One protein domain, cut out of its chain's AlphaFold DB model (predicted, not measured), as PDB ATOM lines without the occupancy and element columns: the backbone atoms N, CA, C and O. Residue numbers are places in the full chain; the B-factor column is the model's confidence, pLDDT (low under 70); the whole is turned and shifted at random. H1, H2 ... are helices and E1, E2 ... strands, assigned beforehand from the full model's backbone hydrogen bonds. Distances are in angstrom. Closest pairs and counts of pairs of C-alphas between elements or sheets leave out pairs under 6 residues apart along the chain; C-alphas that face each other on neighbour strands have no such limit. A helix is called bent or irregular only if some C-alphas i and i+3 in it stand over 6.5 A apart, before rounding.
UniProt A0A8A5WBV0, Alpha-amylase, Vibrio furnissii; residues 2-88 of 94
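What this domain is: This is residues 2 to 88 of the 94 residues of the protein "Alpha-amylase" of Vibrio furnissii (UniProt A0A8A5WBV0). Helix H1 reaches out at one end, a helical hairpin of H3 and H4 makes the other, and a small two-stranded parallel sheet, E1 beside E2, lies between, with short H2 near E1. The 87 printed residues run H1 H2 E1 H3 H4 E2, mostly helix. The whole is loose, radius of gyration of the C-alphas 17.2 A, spanning 56 by 24 by 20 A.

Where its parts are: H1, residues 2 to 16, begins at C-alpha 2 (21.755, -37.894, -25.931) and measures 20.9 A. H2 is residues 38 to 41, E1 46 to 49, H3 51 to 61 (16.7 A). H4, residues 63 to 79, is 24.9 A long and irregular: C-alphas 65 and 68 are 7.0 A apart. E2, residues 85 to 87, ends at C-alpha 87 (1.776, -29.742, -22.902).

How they stand to each other: H1 and H2 are apart. E1 and E2 are parallel at 44 degrees; N 49 and O 86 are 2.9 A apart, within hydrogen-bond range. E1, H3, H4 and E2 form a strand-helix-strand unit, two parallel strands joined through helices, with a right-handed crossover. H3 touches H4, residues 65 to 69 alone, at a shallow tilt of 28 degrees, opposite ways; the closest C-alphas, Gly 59 and Met 66, are 5.5 A apart. Every O i to N i+4 pair is within hydrogen-bond range in H1, 5 of 7 in H3 and 10 of 13 in H4; H2 is too short for one.

The domain as a whole: The C-alphas farthest apart, Ala 15 and Cys 62, are 55.7 A apart. Residues 11 to 17, of which 11 to 16 belong to H1, stand free. The link H1 to H2 is long; the printed part has no cut, and no printed residue has pLDDT under 70.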
ATOM      1  N   LYS A   2      21.550 -39.025 -25.010       92.19
ATOM      2  CA  LYS A   2      21.755 -37.894 -25.931       92.19
ATOM      3  C   LYS A   2      23.203 -37.691 -26.358       92.19
ATOM      4  O   LYS A   2      23.462 -37.664 -27.550       92.19
ATOM      5  N   GLN A   3      24.133 -37.655 -25.404       93.50
ATOM      6  CA  GLN A   3      25.555 -37.474 -25.700       93.50
ATOM      7  C   GLN A   3      26.070 -38.478 -26.746       93.50
ATOM      8  O   GLN A   3      26.642 -38.075 -27.750       93.50
ATOM      9  N   LYS A   4      25.815 -39.777 -26.547       95.25
ATOM     10  CA  LYS A   4      26.267 -40.819 -27.479       95.25
ATOM     11  C   LYS A   4      25.577 -40.741 -28.838       95.25
ATOM     12  O   LYS A   4      26.233 -40.946 -29.849       95.25
ATOM     13  N   ALA A   5      24.291 -40.396 -28.873       95.12
ATOM     14  CA  ALA A   5      23.585 -40.187 -30.134       95.12
ATOM     15  C   ALA A   5      24.148 -38.986 -30.915       95.12
ATOM     16  O   ALA A   5      24.348 -39.088 -32.123       95.12
ATOM     17  N   SER A   6      24.438 -37.875 -30.231       96.25
ATOM     18  CA  SER A   6      25.056 -36.688 -30.830       96.25
ATOM     19  C   SER A   6      26.454 -36.985 -31.372       96.25
ATOM     20  O   SER A   6      26.715 -36.666 -32.525       96.25
ATOM     21  N   GLU A   7      27.302 -37.674 -30.597       97.25
ATOM     22  CA  GLU A   7      28.631 -38.115 -31.053       97.25
ATOM     23  C   GLU A   7      28.524 -38.930 -32.358       97.25
ATOM     24  O   GLU A   7      29.191 -38.618 -33.343       97.25
ATOM     25  N   SER A   8      27.613 -39.908 -32.421       97.56
ATOM     26  CA  SER A   8      27.410 -40.712 -33.636       97.56
ATOM     27  C   SER A   8      26.834 -39.920 -34.820       97.56
ATOM     28  O   SER A   8      27.164 -40.217 -35.970       97.56
ATOM     29  N   LEU A   9      25.975 -38.925 -34.577       97.25
ATOM     30  CA  LEU A   9      25.454 -38.051 -35.634       97.25
ATOM     31  C   LEU A   9      26.567 -37.198 -36.246       97.25
ATOM     32  O   LEU A   9      26.622 -37.059 -37.469       97.25
ATOM     33  N   ASP A  10      27.448 -36.654 -35.411       97.50
ATOM     34  CA  ASP A  10      28.562 -35.819 -35.853       97.50
ATOM     35  C   ASP A  10      29.581 -36.635 -36.661       97.50
ATOM     36  O   ASP A  10      30.000 -36.206 -37.739       97.50
ATOM     37  N   GLU A  11      29.903 -37.854 -36.214       98.00
ATOM     38  CA  GLU A  11      30.742 -38.799 -36.964       98.00
ATOM     39  C   GLU A  11      30.142 -39.128 -38.337       98.00
ATOM     40  O   GLU A  11      30.824 -39.052 -39.366       98.00
ATOM     41  N   TRP A  12      28.847 -39.450 -38.378       98.19
ATOM     42  CA  TRP A  12      28.154 -39.750 -39.628       98.19
ATOM     43  C   TRP A  12      28.131 -38.540 -40.571       98.19
ATOM     44  O   TRP A  12      28.378 -38.692 -41.771       98.19
ATOM     45  N   ARG A  13      27.889 -37.331 -40.052       98.19
ATOM     46  CA  ARG A  13      27.897 -36.090 -40.843       98.19
ATOM     47  C   ARG A  13      29.259 -35.811 -41.456       98.19
ATOM     48  O   ARG A  13      29.331 -35.534 -42.653       98.19
ATOM     49  N   ALA A  14      30.323 -35.951 -40.666       97.75
ATOM     50  CA  ALA A  14      31.693 -35.783 -41.134       97.75
ATOM     51  C   ALA A  14      32.039 -36.782 -42.250       97.75
ATOM     52  O   ALA A  14      32.602 -36.393 -43.273       97.75
ATOM     53  N   ALA A  15      31.639 -38.049 -42.099       98.44
ATOM     54  CA  ALA A  15      31.891 -39.092 -43.094       98.44
ATOM     55  C   ALA A  15      31.099 -38.909 -44.403       98.44
ATOM     56  O   ALA A  15      31.539 -39.374 -45.452       98.44
ATOM     57  N   ASN A  16      29.943 -38.237 -44.358       98.31
ATOM     58  CA  ASN A  16      29.038 -38.091 -45.505       98.31
ATOM     59  C   ASN A  16      28.982 -36.662 -46.077       98.31
ATOM     60  O   ASN A  16      28.152 -36.386 -46.946       98.31
ATOM     61  N   GLY A  17      29.832 -35.748 -45.592       97.69
ATOM     62  CA  GLY A  17      29.834 -34.342 -46.014       97.69
ATOM     63  C   GLY A  17      28.503 -33.629 -45.752       97.69
ATOM     64  O   GLY A  17      28.115 -32.753 -46.520       97.69
ATOM     65  N   GLN A  18      27.781 -34.037 -44.706       97.81
ATOM     66  CA  GLN A  18      26.467 -33.497 -44.357       97.81
ATOM     67  C   GLN A  18      26.576 -32.446 -43.254       97.81
ATOM     68  O   GLN A  18      27.499 -32.455 -42.443       97.81
ATOM     69  N   GLN A  19      25.587 -31.560 -43.198       95.94
ATOM     70  CA  GLN A  19      25.416 -30.573 -42.134       95.94
ATOM     71  C   GLN A  19      23.974 -30.619 -41.621       95.94
ATOM     72  O   GLN A  19      23.093 -31.190 -42.267       95.94
ATOM     73  N   GLY A  20      23.726 -30.028 -40.457       95.12
ATOM     74  CA  GLY A  20      22.377 -29.859 -39.931       95.12
ATOM     75  C   GLY A  20      22.356 -29.571 -38.439       95.12
ATOM     76  O   GLY A  20      23.396 -29.504 -37.786       95.12
ATOM     77  N   GLU A  21      21.148 -29.455 -37.904       96.25
ATOM     78  CA  GLU A  21      20.912 -29.117 -36.501       96.25
ATOM     79  C   GLU A  21      21.243 -30.280 -35.551       96.25
ATOM     80  O   GLU A  21      21.180 -31.449 -35.958       96.25
ATOM     81  N   PRO A  22      21.619 -30.011 -34.291       95.56
ATOM     82  CA  PRO A  22      21.799 -31.060 -33.294       95.56
ATOM     83  C   PRO A  22      20.475 -31.776 -32.997       95.56
ATOM     84  O   PRO A  22      19.386 -31.269 -33.273       95.56
ATOM     85  N   PHE A  23      20.560 -32.957 -32.383       95.12
ATOM     86  CA  PHE A  23      19.365 -33.598 -31.847       95.12
ATOM     87  C   PHE A  23      18.732 -32.745 -30.752       95.12
ATOM     88  O   PHE A  23      19.401 -32.329 -29.805       95.12
ATOM     89  N   TRP A  24      17.418 -32.588 -30.865       95.25
ATOM     90  CA  TRP A  24      16.558 -32.104 -29.801       95.25
ATOM     91  C   TRP A  24      15.797 -33.298 -29.221       95.25
ATOM     92  O   TRP A  24      15.090 -34.002 -29.944       95.25
ATOM     93  N   MET A  25      16.006 -33.586 -27.938       95.25
ATOM     94  CA  MET A  25      15.552 -34.816 -27.302       95.25
ATOM     95  C   MET A  25      14.332 -34.561 -26.418       95.25
ATOM     96  O   MET A  25      14.441 -33.980 -25.337       95.25
ATOM     97  N   MET A  26      13.181 -35.059 -26.870       95.75
ATOM     98  CA  MET A  26      11.953 -35.127 -26.080       95.75
ATOM     99  C   MET A  26      12.003 -36.324 -25.131       95.75
ATOM    100  O   MET A  26      12.202 -37.455 -25.577       95.75
ATOM    101  N   GLY A  27      11.774 -36.087 -23.844       94.88
ATOM    102  CA  GLY A  27      11.565 -37.153 -22.874       94.88
ATOM    103  C   GLY A  27      10.086 -37.467 -22.686       94.88
ATOM    104  O   GLY A  27       9.285 -36.603 -22.318       94.88
ATOM    105  N   GLU A  28       9.744 -38.733 -22.887       94.88
ATOM    106  CA  GLU A  28       8.445 -39.303 -22.554       94.88
ATOM    107  C   GLU A  28       8.579 -40.130 -21.272       94.88
ATOM    108  O   GLU A  28       9.026 -41.275 -21.280       94.88
ATOM    109  N   VAL A  29       8.232 -39.520 -20.139       93.56
ATOM    110  CA  VAL A  29       8.249 -40.181 -18.832       93.56
ATOM    111  C   VAL A  29       6.818 -40.246 -18.324       93.56
ATOM    112  O   VAL A  29       6.232 -39.221 -17.972       93.56
ATOM    113  N   TRP A  30       6.242 -41.447 -18.301       91.06
ATOM    114  CA  TRP A  30       4.832 -41.628 -17.966       91.06
ATOM    115  C   TRP A  30       4.492 -41.038 -16.591       91.06
ATOM    116  O   TRP A  30       5.138 -41.332 -15.583       91.06
ATOM    117  N   GLY A  31       3.473 -40.176 -16.554       88.50
ATOM    118  CA  GLY A  31       3.030 -39.490 -15.336       88.50
ATOM    119  C   GLY A  31       3.861 -38.263 -14.936       88.50
ATOM    120  O   GLY A  31       3.545 -37.628 -13.923       88.50
ATOM    121  N   HIS A  32       4.882 -37.893 -15.715       94.25
ATOM    122  CA  HIS A  32       5.633 -36.659 -15.508       94.25
ATOM    123  C   HIS A  32       4.755 -35.422 -15.757       94.25
ATOM    124  O   HIS A  32       3.826 -35.441 -16.566       94.25
ATOM    125  N   ARG A  33       5.019 -34.338 -15.023       93.00
ATOM    126  CA  ARG A  33       4.203 -33.112 -15.042       93.00
ATOM    127  C   ARG A  33       5.073 -31.896 -15.352       93.00
ATOM    128  O   ARG A  33       6.272 -32.030 -15.564       93.00
ATOM    129  N   ALA A  34       4.497 -30.698 -15.343       93.31
ATOM    130  CA  ALA A  34       5.241 -29.451 -15.528       93.31
ATOM    131  C   ALA A  34       6.085 -29.063 -14.290       93.31
ATOM    132  O   ALA A  34       5.829 -28.046 -13.649       93.31
ATOM    133  N   TYR A  35       7.086 -29.875 -13.948       92.75
ATOM    134  CA  TYR A  35       8.137 -29.553 -12.978       92.75
ATOM    135  C   TYR A  35       9.491 -30.091 -13.455       92.75
ATOM    136  O   TYR A  35       9.548 -31.089 -14.170       92.75
ATOM    137  N   ARG A  36      10.587 -29.440 -13.049       93.00
ATOM    138  CA  ARG A  36      11.941 -29.898 -13.376       93.00
ATOM    139  C   ARG A  36      12.295 -31.135 -12.552       93.00
ATOM    140  O   ARG A  36      12.194 -31.112 -11.326       93.00
ATOM    141  N   SER A  37      12.746 -32.188 -13.218       92.94
ATOM    142  CA  SER A  37      13.168 -33.447 -12.603       92.94
ATOM    143  C   SER A  37      14.566 -33.848 -13.090       92.94
ATOM    144  O   SER A  37      15.016 -33.309 -14.105       92.94
ATOM    145  N   PRO A  38      15.233 -34.821 -12.434       93.56
ATOM    146  CA  PRO A  38      16.532 -35.325 -12.884       93.56
ATOM    147  C   PRO A  38      16.538 -35.810 -14.337       93.56
ATOM    148  O   PRO A  38      17.558 -35.714 -15.000       93.56
ATOM    149  N   TYR A  39      15.388 -36.245 -14.871       91.31
ATOM    150  CA  TYR A  39      15.268 -36.586 -16.289       91.31
ATOM    151  C   TYR A  39      15.692 -35.422 -17.192       91.31
ATOM    152  O   TYR A  39      16.438 -35.627 -18.144       91.31
ATOM    153  N   PHE A  40      15.256 -34.198 -16.887       92.06
ATOM    154  CA  PHE A  40      15.645 -33.022 -17.665       92.06
ATOM    155  C   PHE A  40      17.162 -32.799 -17.597       92.06
ATOM    156  O   PHE A  40      17.814 -32.593 -18.617       92.06
ATOM    157  N   ASP A  41      17.730 -32.934 -16.399       90.19
ATOM    158  CA  ASP A  41      19.160 -32.730 -16.156       90.19
ATOM    159  C   ASP A  41      20.042 -33.833 -16.784       90.19
ATOM    160  O   ASP A  41      21.199 -33.578 -17.116       90.19
ATOM    161  N   ASP A  42      19.483 -35.019 -17.050       90.50
ATOM    162  CA  ASP A  42      20.157 -36.153 -17.704       90.50
ATOM    163  C   ASP A  42      20.188 -36.059 -19.247       90.50
ATOM    164  O   ASP A  42      20.630 -36.986 -19.945       90.50
ATOM    165  N   GLY A  43      19.763 -34.919 -19.801       89.88
ATOM    166  CA  GLY A  43      19.974 -34.559 -21.201       89.88
ATOM    167  C   GLY A  43      18.719 -34.490 -22.066       89.88
ATOM    168  O   GLY A  43      18.860 -34.486 -23.287       89.88
ATOM    169  N   PHE A  44      17.517 -34.427 -21.494       95.31
ATOM    170  CA  PHE A  44      16.318 -34.082 -22.266       95.31
ATOM    171  C   PHE A  44      16.213 -32.564 -22.456       95.31
ATOM    172  O   PHE A  44      16.411 -31.804 -21.518       95.31
ATOM    173  N   ASP A  45      15.866 -32.116 -23.666       95.50
ATOM    174  CA  ASP A  45      15.622 -30.691 -23.953       95.50
ATOM    175  C   ASP A  45      14.196 -30.262 -23.606       95.50
ATOM    176  O   ASP A  45      13.910 -29.073 -23.472       95.50
ATOM    177  N   ALA A  46      13.290 -31.231 -23.487       96.44
ATOM    178  CA  ALA A  46      11.938 -31.036 -23.002       96.44
ATOM    179  C   ALA A  46      11.358 -32.335 -22.455       96.44
ATOM    180  O   ALA A  46      11.777 -33.429 -22.835       96.44
ATOM    181  N   LEU A  47      10.361 -32.206 -21.584       96.75
ATOM    182  CA  LEU A  47       9.628 -33.336 -21.021       96.75
ATOM    183  C   LEU A  47       8.138 -33.182 -21.287       96.75
ATOM    184  O   LEU A  47       7.576 -32.101 -21.099       96.75
ATOM    185  N   ILE A  48       7.481 -34.274 -21.674       96.44
ATOM    186  CA  ILE A  48       6.026 -34.287 -21.841       96.44
ATOM    187  C   ILE A  48       5.350 -34.046 -20.484       96.44
ATOM    188  O   ILE A  48       5.683 -34.658 -19.466       96.44
ATOM    189  N   ASN A  49       4.386 -33.129 -20.476       95.56
ATOM    190  CA  ASN A  49       3.529 -32.845 -19.336       95.56
ATOM    191  C   ASN A  49       2.214 -33.625 -19.466       95.56
ATOM    192  O   ASN A  49       1.279 -33.166 -20.119       95.56
ATOM    193  N   PHE A  50       2.124 -34.775 -18.801       93.56
ATOM    194  CA  PHE A  50       0.931 -35.630 -18.797       93.56
ATOM    195  C   PHE A  50      -0.208 -35.097 -17.910       93.56
ATOM    196  O   PHE A  50      -1.338 -35.575 -17.998       93.56
ATOM    197  N   ASP A  51       0.056 -34.122 -17.032       91.44
ATOM    198  CA  ASP A  51      -0.970 -33.592 -16.121       91.44
ATOM    199  C   ASP A  51      -2.028 -32.782 -16.876       91.44
ATOM    200  O   ASP A  51      -3.219 -32.896 -16.587       91.44
ATOM    201  N   ILE A  52      -1.610 -31.999 -17.875       90.31
ATOM    202  CA  ILE A  52      -2.498 -31.053 -18.558       90.31
ATOM    203  C   ILE A  52      -3.665 -31.746 -19.264       90.31
ATOM    204  O   ILE A  52      -4.779 -31.238 -19.188       90.31
ATOM    205  N   GLN A  53      -3.446 -32.925 -19.854       89.50
ATOM    206  CA  GLN A  53      -4.485 -33.690 -20.547       89.50
ATOM    207  C   GLN A  53      -5.671 -33.976 -19.613       89.50
ATOM    208  O   GLN A  53      -6.814 -33.727 -19.975       89.50
ATOM    209  N   LYS A  54      -5.398 -34.392 -18.367       87.06
ATOM    210  CA  LYS A  54      -6.432 -34.645 -17.347       87.06
ATOM    211  C   LYS A  54      -7.037 -33.355 -16.796       87.06
ATOM    212  O   LYS A  54      -8.222 -33.298 -16.485       87.06
ATOM    213  N   ARG A  55      -6.234 -32.295 -16.647       89.19
ATOM    214  CA  ARG A  55      -6.724 -30.984 -16.181       89.19
ATOM    215  C   ARG A  55      -7.669 -30.343 -17.200       89.19
ATOM    216  O   ARG A  55      -8.607 -29.650 -16.802       89.19
ATOM    217  N   MET A  56      -7.468 -30.598 -18.492       88.38
ATOM    218  CA  MET A  56      -8.311 -30.053 -19.553       88.38
ATOM    219  C   MET A  56      -9.758 -30.543 -19.489       88.38
ATOM    220  O   MET A  56     -10.620 -29.775 -19.892       88.38
ATOM    221  N   ASP A  57     -10.063 -31.706 -18.904       88.19
ATOM    222  CA  ASP A  57     -11.456 -32.147 -18.711       88.19
ATOM    223  C   ASP A  57     -12.261 -31.118 -17.898       88.19
ATOM    224  O   ASP A  57     -13.363 -30.712 -18.272       88.19
ATOM    225  N   THR A  58     -11.667 -30.616 -16.810       86.62
ATOM    226  CA  THR A  58     -12.271 -29.547 -15.997       86.62
ATOM    227  C   THR A  58     -12.282 -28.200 -16.715       86.62
ATOM    228  O   THR A  58     -13.256 -27.452 -16.623       86.62
ATOM    229  N   GLY A  59     -11.233 -27.904 -17.487       89.12
ATOM    230  CA  GLY A  59     -11.134 -26.669 -18.264       89.12
ATOM    231  C   GLY A  59     -12.137 -26.594 -19.414       89.12
ATOM    232  O   GLY A  59     -12.646 -25.515 -19.710       89.12
ATOM    233  N   ALA A  60     -12.463 -27.733 -20.024       90.12
ATOM    234  CA  ALA A  60     -13.470 -27.854 -21.069       90.12
ATOM    235  C   ALA A  60     -14.874 -27.576 -20.522       90.12
ATOM    236  O   ALA A  60     -15.675 -26.926 -21.190       90.12
ATOM    237  N   ALA A  61     -15.157 -28.008 -19.287       92.06
ATOM    238  CA  ALA A  61     -16.394 -27.654 -18.599       92.06
ATOM    239  C   ALA A  61     -16.427 -26.166 -18.201       92.06
ATOM    240  O   ALA A  61     -17.461 -25.512 -18.336       92.06
ATOM    241  N   CYS A  62     -15.312 -25.619 -17.703       93.31
ATOM    242  CA  CYS A  62     -15.207 -24.208 -17.348       93.31
ATOM    243  C   CYS A  62     -13.751 -23.716 -17.330       93.31
ATOM    244  O   CYS A  62     -12.984 -24.028 -16.417       93.31
ATOM    245  N   LEU A  63     -13.385 -22.857 -18.286       92.81
ATOM    246  CA  LEU A  63     -12.004 -22.386 -18.445       92.81
ATOM    247  C   LEU A  63     -11.460 -21.647 -17.211       92.81
ATOM    248  O   LEU A  63     -10.267 -21.732 -16.927       92.81
ATOM    249  N   SER A  64     -12.303 -20.959 -16.432       94.50
ATOM    250  CA  SER A  64     -11.845 -20.263 -15.221       94.50
ATOM    251  C   SER A  64     -11.287 -21.216 -14.158       94.50
ATOM    252  O   SER A  64     -10.494 -20.793 -13.320       94.50
ATOM    253  N   GLN A  65     -11.643 -22.506 -14.202       92.12
ATOM    254  CA  GLN A  65     -11.074 -23.527 -13.316       92.12
ATOM    255  C   GLN A  65      -9.598 -23.827 -13.636       92.12
ATOM    256  O   GLN A  65      -8.876 -24.328 -12.775       92.12
ATOM    257  N   MET A  66      -9.110 -23.444 -14.821       94.75
ATOM    258  CA  MET A  66      -7.707 -23.605 -15.218       94.75
ATOM    259  C   MET A  66      -6.774 -22.540 -14.634       94.75
ATOM    260  O   MET A  66      -5.558 -22.684 -14.736       94.75
ATOM    261  N   ALA A  67      -7.305 -21.486 -14.004       95.06
ATOM    262  CA  ALA A  67      -6.494 -20.374 -13.503       95.06
ATOM    263  C   ALA A  67      -5.373 -20.836 -12.554       95.06
ATOM    264  O   ALA A  67      -4.238 -20.383 -12.681       95.06
ATOM    265  N   MET A  68      -5.667 -21.776 -11.645       93.38
ATOM    266  CA  MET A  68      -4.649 -22.326 -10.741       93.38
ATOM    267  C   MET A  68      -3.602 -23.158 -11.489       93.38
ATOM    268  O   MET A  68      -2.421 -23.010 -11.214       93.38
ATOM    269  N   VAL A  69      -4.008 -23.965 -12.475       93.44
ATOM    270  CA  VAL A  69      -3.079 -24.786 -13.274       93.44
ATOM    271  C   VAL A  69      -2.079 -23.900 -14.017       93.44
ATOM    272  O   VAL A  69      -0.876 -24.133 -13.949       93.44
ATOM    273  N   TYR A  70      -2.562 -22.850 -14.686       94.38
ATOM    274  CA  TYR A  70      -1.683 -21.927 -15.402       94.38
ATOM    275  C   TYR A  70      -0.775 -21.133 -14.466       94.38
ATOM    276  O   TYR A  70       0.391 -20.934 -14.800       94.38
ATOM    277  N   ARG A  71      -1.277 -20.708 -13.299       95.81
ATOM    278  CA  ARG A  71      -0.451 -20.049 -12.281       95.81
ATOM    279  C   ARG A  71       0.681 -20.965 -11.823       95.81
ATOM    280  O   ARG A  71       1.833 -20.551 -11.866       95.81
ATOM    281  N   ASP A  72       0.368 -22.199 -11.444       94.06
ATOM    282  CA  ASP A  72       1.361 -23.145 -10.932       94.06
ATOM    283  C   ASP A  72       2.432 -23.451 -12.005       94.06
ATOM    284  O   ASP A  72       3.623 -23.530 -11.708       94.06
ATOM    285  N   TYR A  73       2.040 -23.552 -13.281       95.12
ATOM    286  CA  TYR A  73       2.995 -23.744 -14.381       95.12
ATOM    287  C   TYR A  73       3.857 -22.504 -14.619       95.12
ATOM    288  O   TYR A  73       5.063 -22.630 -14.836       95.12
ATOM    289  N   ALA A  74       3.267 -21.309 -14.553       95.75
ATOM    290  CA  ALA A  74       4.008 -20.059 -14.672       95.75
ATOM    291  C   ALA A  74       5.043 -19.908 -13.547       95.75
ATOM    292  O   ALA A  74       6.168 -19.494 -13.811       95.75
ATOM    293  N   GLU A  75       4.705 -20.298 -12.315       96.75
ATOM    294  CA  GLU A  75       5.638 -20.311 -11.183       96.75
ATOM    295  C   GLU A  75       6.800 -21.289 -11.410       96.75
ATOM    296  O   GLU A  75       7.958 -20.924 -11.185       96.75
ATOM    297  N   THR A  76       6.531 -22.499 -11.919       95.50
ATOM    298  CA  THR A  76       7.596 -23.442 -12.299       95.50
ATOM    299  C   THR A  76       8.520 -22.841 -13.355       95.50
ATOM    300  O   THR A  76       9.738 -22.887 -13.186       95.50
ATOM    301  N   LEU A  77       7.964 -22.291 -14.437       94.88
ATOM    302  CA  LEU A  77       8.747 -21.738 -15.547       94.88
ATOM    303  C   LEU A  77       9.544 -20.500 -15.126       94.88
ATOM    304  O   LEU A  77      10.675 -20.317 -15.561       94.88
ATOM    305  N   ALA A  78       8.996 -19.678 -14.230       96.62
ATOM    306  CA  ALA A  78       9.721 -18.556 -13.645       96.62
ATOM    307  C   ALA A  78      10.893 -19.027 -12.767       96.62
ATOM    308  O   ALA A  78      11.946 -18.390 -12.744       96.62
ATOM    309  N   LYS A  79      10.726 -20.143 -12.048       96.94
ATOM    310  CA  LYS A  79      11.769 -20.728 -11.196       96.94
ATOM    311  C   LYS A  79      12.861 -21.447 -11.998       96.94
ATOM    312  O   LYS A  79      14.018 -21.432 -11.583       96.94
ATOM    313  N   TYR A  80      12.500 -22.075 -13.114       95.88
ATOM    314  CA  TYR A  80      13.392 -22.857 -13.972       95.88
ATOM    315  C   TYR A  80      13.265 -22.382 -15.430       95.88
ATOM    316  O   TYR A  80      12.553 -23.013 -16.212       95.88
ATOM    317  N   PRO A  81      13.926 -21.274 -15.810       93.62
ATOM    318  CA  PRO A  81      13.720 -20.624 -17.109       93.62
ATOM    319  C   PRO A  81      14.195 -21.447 -18.315       93.62
ATOM    320  O   PRO A  81      13.787 -21.181 -19.440       93.62
ATOM    321  N   ASP A  82      15.061 -22.432 -18.097       94.62
ATOM    322  CA  ASP A  82      15.541 -23.381 -19.101       94.62
ATOM    323  C   ASP A  82      14.668 -24.642 -19.203       94.62
ATOM    324  O   ASP A  82      14.784 -25.385 -20.173       94.62
ATOM    325  N   PHE A  83      13.784 -24.896 -18.234       96.00
ATOM    326  CA  PHE A  83      12.918 -26.070 -18.252       96.00
ATOM    327  C   PHE A  83      11.792 -25.917 -19.281       96.00
ATOM    328  O   PHE A  83      11.044 -24.940 -19.264       96.00
ATOM    329  N   ASN A  84      11.619 -26.931 -20.134       95.69
ATOM    330  CA  ASN A  84      10.613 -26.935 -21.192       95.69
ATOM    331  C   ASN A  84       9.603 -28.092 -21.025       95.69
ATOM    332  O   ASN A  84       9.861 -29.217 -21.461       95.69
ATOM    333  N   PRO A  85       8.449 -27.858 -20.376       96.06
ATOM    334  CA  PRO A  85       7.355 -28.816 -20.325       96.06
ATOM    335  C   PRO A  85       6.487 -28.730 -21.587       96.06
ATOM    336  O   PRO A  85       5.845 -27.712 -21.850       96.06
ATOM    337  N   VAL A  86       6.375 -29.830 -22.331       95.88
ATOM    338  CA  VAL A  86       5.525 -29.898 -23.529       95.88
ATOM    339  C   VAL A  86       4.140 -30.393 -23.148       95.88
ATOM    340  O   VAL A  86       3.929 -31.559 -22.820       95.88
ATOM    341  N   SER A  87       3.186 -29.470 -23.172       94.06
ATOM    342  CA  SER A  87       1.776 -29.742 -22.902       94.06
ATOM    343  C   SER A  87       1.051 -30.148 -24.185       94.06
ATOM    344  O   SER A  87       1.280 -29.557 -25.239       94.06
ATOM    345  N   TYR A  88       0.161 -31.135 -24.096       92.38
ATOM    346  CA  TYR A  88      -0.582 -31.673 -25.235       92.38
ATOM    347  C   TYR A  88      -2.043 -31.941 -24.852       92.38
ATOM    348  O   TYR A  88      -2.361 -32.133 -23.681       92.38
TER     349      TYR A  88